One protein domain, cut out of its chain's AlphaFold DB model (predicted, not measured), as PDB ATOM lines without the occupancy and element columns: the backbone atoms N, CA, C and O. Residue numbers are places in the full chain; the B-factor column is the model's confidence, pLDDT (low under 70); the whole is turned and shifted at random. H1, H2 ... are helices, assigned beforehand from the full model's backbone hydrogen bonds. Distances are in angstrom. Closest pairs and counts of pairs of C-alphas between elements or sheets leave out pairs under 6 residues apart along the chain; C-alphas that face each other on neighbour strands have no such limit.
ATOM      1  N   THR A  44      -8.593 -31.382 -19.465       51.06
ATOM      2  CA  THR A  44      -8.046 -30.737 -20.672       51.06
ATOM      3  C   THR A  44      -9.071 -29.856 -21.393       51.06
ATOM      4  O   THR A  44      -8.712 -28.792 -21.897       51.06
ATOM      5  N   SER A  45     -10.360 -30.213 -21.365       54.84
ATOM      6  CA  SER A  45     -11.425 -29.422 -22.005       54.84
ATOM      7  C   SER A  45     -11.687 -28.090 -21.287       54.84
ATOM      8  O   SER A  45     -11.831 -27.045 -21.930       54.84
ATOM      9  N   ASP A  46     -11.680 -28.090 -19.952       55.06
ATOM     10  CA  ASP A  46     -11.924 -26.881 -19.155       55.06
ATOM     11  C   ASP A  46     -10.756 -25.885 -19.198       55.06
ATOM     12  O   ASP A  46     -10.968 -24.667 -19.163       55.06
ATOM     13  N   GLN A  47      -9.516 -26.369 -19.303       57.12
ATOM     14  CA  GLN A  47      -8.348 -25.504 -19.481       57.12
ATOM     15  C   GLN A  47      -8.317 -24.868 -20.871       57.12
ATOM     16  O   GLN A  47      -8.060 -23.667 -20.993       57.12
ATOM     17  N   GLU A  48      -8.651 -25.628 -21.911       61.62
ATOM     18  CA  GLU A  48      -8.723 -25.110 -23.275       61.62
ATOM     19  C   GLU A  48      -9.838 -24.066 -23.427       61.62
ATOM     20  O   GLU A  48      -9.630 -22.996 -24.004       61.62
ATOM     21  N   LYS A  49     -10.989 -24.287 -22.783       73.56
ATOM     22  CA  LYS A  49     -12.075 -23.300 -22.723       73.56
ATOM     23  C   LYS A  49     -11.652 -22.004 -22.023       73.56
ATOM     24  O   LYS A  49     -11.955 -20.918 -22.522       73.56
ATOM     25  N   LYS A  50     -10.912 -22.092 -20.910       77.38
ATOM     26  CA  LYS A  50     -10.350 -20.917 -20.215       77.38
ATOM     27  C   LYS A  50      -9.321 -20.180 -21.073       77.38
ATOM     28  O   LYS A  50      -9.327 -18.950 -21.089       77.38
ATOM     29  N   ARG A  51      -8.478 -20.907 -21.816       77.19
ATOM     30  CA  ARG A  51      -7.503 -20.325 -22.749       77.19
ATOM     31  C   ARG A  51      -8.199 -19.527 -23.852       77.19
ATOM     32  O   ARG A  51      -7.840 -18.375 -24.076       77.19
ATOM     33  N   ILE A  52      -9.229 -20.098 -24.475       72.12
ATOM     34  CA  ILE A  52     -10.004 -19.437 -25.537       72.12
ATOM     35  C   ILE A  52     -10.732 -18.195 -24.998       72.12
ATOM     36  O   ILE A  52     -10.748 -17.148 -25.650       72.12
ATOM     37  N   GLU A  53     -11.313 -18.268 -23.798       80.25
ATOM     38  CA  GLU A  53     -11.971 -17.117 -23.171       80.25
ATOM     39  C   GLU A  53     -10.978 -15.989 -22.851       80.25
ATOM     40  O   GLU A  53     -11.272 -14.814 -23.081       80.25
ATOM     41  N   TYR A  54      -9.789 -16.334 -22.357       77.81
ATOM     42  CA  TYR A  54      -8.736 -15.367 -22.062       77.81
ATOM     43  C   TYR A  54      -8.184 -14.709 -23.331       77.81
ATOM     44  O   TYR A  54      -8.059 -13.486 -23.387       77.81
ATOM     45  N   GLU A  55      -7.945 -15.484 -24.391       73.56
ATOM     46  CA  GLU A  55      -7.505 -14.951 -25.683       73.56
ATOM     47  C   GLU A  55      -8.553 -14.005 -26.292       73.56
ATOM     48  O   GLU A  55      -8.213 -12.970 -26.869       73.56
ATOM     49  N   LYS A  56      -9.844 -14.305 -26.105       86.12
ATOM     50  CA  LYS A  56     -10.934 -13.414 -26.511       86.12
ATOM     51  C   LYS A  56     -10.935 -12.104 -25.717       86.12
ATOM     52  O   LYS A  56     -11.162 -11.055 -26.315       86.12
ATOM     53  N   LYS A  57     -10.652 -12.144 -24.410       83.94
ATOM     54  CA  LYS A  57     -10.521 -10.936 -23.570       83.94
ATOM     55  C   LYS A  57      -9.326 -10.085 -23.992       83.94
ATOM     56  O   LYS A  57      -9.460  -8.873 -24.081       83.94
ATOM     57  N   LEU A  58      -8.192 -10.698 -24.332       74.19
ATOM     58  CA  LEU A  58      -7.012  -9.975 -24.821       74.19
ATOM     59  C   LEU A  58      -7.219  -9.293 -26.178       74.19
ATOM     60  O   LEU A  58      -6.510  -8.344 -26.487       74.19
ATOM     61  N   LYS A  59      -8.189  -9.742 -26.979       85.50
ATOM     62  CA  LYS A  59      -8.576  -9.077 -28.233       85.50
ATOM     63  C   LYS A  59      -9.574  -7.931 -28.021       85.50
ATOM     64  O   LYS A  59      -9.849  -7.206 -28.973       85.50
ATOM     65  N   ASP A  60     -10.115  -7.752 -26.811       87.06
ATOM     66  CA  ASP A  60     -11.012  -6.643 -26.479       87.06
ATOM     67  C   ASP A  60     -10.203  -5.391 -26.075       87.06
ATOM     68  O   ASP A  60      -9.538  -5.394 -25.031       87.06
ATOM     69  N   PRO A  61     -10.286  -4.284 -26.840       79.31
ATOM     70  CA  PRO A  61      -9.582  -3.040 -26.526       79.31
ATOM     71  C   PRO A  61      -9.925  -2.465 -25.144       79.31
ATOM     72  O   PRO A  61      -9.124  -1.738 -24.554       79.31
ATOM     73  N   SER A  62     -11.115  -2.764 -24.619       88.94
ATOM     74  CA  SER A  62     -11.574  -2.286 -23.311       88.94
ATOM     75  C   SER A  62     -10.851  -2.998 -22.168       88.94
ATOM     76  O   SER A  62     -10.505  -2.363 -21.174       88.94
ATOM     77  N   TYR A  63     -10.570  -4.294 -22.329       87.81
ATOM     78  CA  TYR A  63      -9.820  -5.089 -21.357       87.81
ATOM     79  C   TYR A  63      -8.333  -4.715 -21.347       87.81
ATOM     80  O   TYR A  63      -7.740  -4.580 -20.277       87.81
ATOM     81  N   ILE A  64      -7.749  -4.444 -22.521       80.06
ATOM     82  CA  ILE A  64      -6.367  -3.947 -22.633       80.06
ATOM     83  C   ILE A  64      -6.208  -2.623 -21.871       80.06
ATOM     84  O   ILE A  64      -5.305  -2.496 -21.049       80.06
ATOM     85  N   LYS A  65      -7.135  -1.673 -22.050       87.69
ATOM     86  CA  LYS A  65      -7.119  -0.398 -21.310       87.69
ATOM     87  C   LYS A  65      -7.237  -0.575 -19.795       87.69
ATOM     88  O   LYS A  65      -6.682   0.216 -19.033       87.69
ATOM     89  N   GLU A  66      -7.968  -1.590 -19.333       87.56
ATOM     90  CA  GLU A  66      -8.048  -1.907 -17.904       87.56
ATOM     91  C   GLU A  66      -6.717  -2.462 -17.369       87.56
ATOM     92  O   GLU A  66      -6.298  -2.091 -16.269       87.56
ATOM     93  N   LEU A  67      -6.029  -3.302 -18.151       80.12
ATOM     94  CA  LEU A  67      -4.703  -3.831 -17.816       80.12
ATOM     95  C   LEU A  67      -3.631  -2.736 -17.794       80.12
ATOM     96  O   LEU A  67      -2.858  -2.669 -16.841       80.12
ATOM     97  N   GLU A  68      -3.628  -1.830 -18.772       86.62
ATOM     98  CA  GLU A  68      -2.717  -0.675 -18.806       86.62
ATOM     99  C   GLU A  68      -2.878   0.202 -17.559       86.62
ATOM    100  O   GLU A  68      -1.894   0.571 -16.919       86.62
ATOM    101  N   LYS A  69      -4.124   0.462 -17.144       91.06
ATOM    102  CA  LYS A  69      -4.417   1.247 -15.939       91.06
ATOM    103  C   LYS A  69      -3.945   0.559 -14.652       91.06
ATOM    104  O   LYS A  69      -3.513   1.245 -13.724       91.06
ATOM    105  N   LYS A  70      -4.027  -0.776 -14.575       89.19
ATOM    106  CA  LYS A  70      -3.495  -1.552 -13.439       89.19
ATOM    107  C   LYS A  70      -1.967  -1.499 -13.401       89.19
ATOM    108  O   LYS A  70      -1.417  -1.203 -12.342       89.19
ATOM    109  N   ASN A  71      -1.307  -1.672 -14.547       83.31
ATOM    110  CA  ASN A  71       0.151  -1.585 -14.653       83.31
ATOM    111  C   ASN A  71       0.674  -0.188 -14.301       83.31
ATOM    112  O   ASN A  71       1.624  -0.066 -13.535       83.31
ATOM    113  N   GLU A  72       0.021   0.877 -14.770       86.38
ATOM    114  CA  GLU A  72       0.406   2.251 -14.428       86.38
ATOM    115  C   GLU A  72       0.279   2.517 -12.915       86.38
ATOM    116  O   GLU A  72       1.101   3.208 -12.309       86.38
ATOM    117  N   GLN A  73      -0.736   1.941 -12.264       88.00
ATOM    118  CA  GLN A  73      -0.916   2.065 -10.819       88.00
ATOM    119  C   GLN A  73       0.150   1.298 -10.023       88.00
ATOM    120  O   GLN A  73       0.560   1.764  -8.957       88.00
ATOM    121  N   GLU A  74       0.592   0.143 -10.516       84.19
ATOM    122  CA  GLU A  74       1.659  -0.657  -9.911       84.19
ATOM    123  C   GLU A  74       3.035  -0.010 -10.104       84.19
ATOM    124  O   GLU A  74       3.779   0.150  -9.137       84.19
ATOM    125  N   GLN A  75       3.314   0.507 -11.301       81.94
ATOM    126  CA  GLN A  75       4.541   1.244 -11.598       81.94
ATOM    127  C   GLN A  75       4.681   2.490 -10.711       81.94
ATOM    128  O   GLN A  75       5.719   2.699 -10.087       81.94
ATOM    129  N   ARG A  76       3.597   3.258 -10.525       83.75
ATOM    130  CA  ARG A  76       3.581   4.404  -9.597       83.75
ATOM    131  C   ARG A  76       3.800   4.009  -8.130       83.75
ATOM    132  O   ARG A  76       4.226   4.850  -7.339       83.75
ATOM    133  N   LYS A  77       3.467   2.777  -7.724       88.38
ATOM    134  CA  LYS A  77       3.780   2.270  -6.375       88.38
ATOM    135  C   LYS A  77       5.256   1.899  -6.266       88.38
ATOM    136  O   LYS A  77       5.893   2.340  -5.313       88.38
ATOM    137  N   ALA A  78       5.790   1.185  -7.254       79.88
ATOM    138  CA  ALA A  78       7.199   0.804  -7.307       79.88
ATOM    139  C   ALA A  78       8.125   2.034  -7.333       79.88
ATOM    140  O   ALA A  78       9.103   2.090  -6.594       79.88
ATOM    141  N   GLU A  79       7.775   3.071  -8.096       78.12
ATOM    142  CA  GLU A  79       8.523   4.335  -8.133       78.12
ATOM    143  C   GLU A  79       8.526   5.051  -6.776       78.12
ATOM    144  O   GLU A  79       9.560   5.554  -6.340       78.12
ATOM    145  N   LYS A  80       7.390   5.064  -6.066       82.56
ATOM    146  CA  LYS A  80       7.307   5.645  -4.715       82.56
ATOM    147  C   LYS A  80       8.120   4.858  -3.692       82.56
ATOM    148  O   LYS A  80       8.712   5.465  -2.802       82.56
ATOM    149  N   GLU A  81       8.152   3.536  -3.811       79.75
ATOM    150  CA  GLU A  81       8.946   2.667  -2.942       79.75
ATOM    151  C   GLU A  81      10.451   2.831  -3.199       79.75
ATOM    152  O   GLU A  81      11.219   3.016  -2.253       79.75
ATOM    153  N   ALA A  82      10.870   2.890  -4.466       76.56
ATOM    154  CA  ALA A  82      12.254   3.161  -4.846       76.56
ATOM    155  C   ALA A  82      12.729   4.546  -4.363       76.56
ATOM    156  O   ALA A  82      13.840   4.678  -3.842       76.56
ATOM    157  N   LEU A  83      11.872   5.572  -4.450       68.19
ATOM    158  CA  LEU A  83      12.181   6.910  -3.936       68.19
ATOM    159  C   LEU A  83      12.326   6.922  -2.404       68.19
ATOM    160  O   LEU A  83      13.197   7.606  -1.867       68.19
ATOM    161  N   ALA A  84      11.492   6.154  -1.696       74.75
ATOM    162  CA  ALA A  84      11.560   6.017  -0.243       74.75
ATOM    163  C   ALA A  84      12.827   5.274   0.216       74.75
ATOM    164  O   ALA A  84      13.381   5.593   1.267       74.75
ATOM    165  N   LEU A  85      13.322   4.325  -0.584       59.34
ATOM    166  CA  LEU A  85      14.574   3.621  -0.313       59.34
ATOM    167  C   LEU A  85      15.801   4.535  -0.503       59.34
ATOM    168  O   LEU A  85      16.740   4.458   0.283       59.34
TER     169      LEU A  85
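AT A GLANCE: This is residues 44 to 85 of the 275 residues of an uncharacterized protein of Thermoflavimicrobium sp. FBKL4.011 (UniProt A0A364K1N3). Two helices meet near their ends in an open L: the long arm is H2, the shorter arm is H1, and a two-residue link makes the corner. Both arms stick out from this corner. The printed part has 42 residues with two named helices, H1 then H2, and no named strand; its class is all helix. It is extended, with a radius of gyration of the C-alphas of 15.8 A and spans of 47 by 24 by 7 A.

HOW THE PARTS SIT: Start from H2, residues 61 to 85, and look back to H1, residues 44 to 58. They are close but not clearly touching: their closest C-alphas, of Lys 57 and Tyr 63, are 6.3 A apart. Their lines stand about perpendicular, at 83 degrees. In both H1 and H2, every O i to N i+4 pair is within hydrogen-bond range.

IN THESE COORDINATES: Find C-alpha 61 at (-9.582, -3.040, -26.526); from there H2 runs 36.3 A to C-alpha 85 at (14.574, 3.621, -0.313). H1 begins at C-alpha 44, (-8.046, -30.737, -20.672), and runs 21.2 A.

THE WHOLE: The C-alphas farthest apart, of Ser 45 and Ala 84, are 47.5 A apart. The printed part has no cut, and the link from H1 to H2 is tight. Mean pLDDT of the printed part is 78.1; residues 44 to 48, 83 and 85 are under 70.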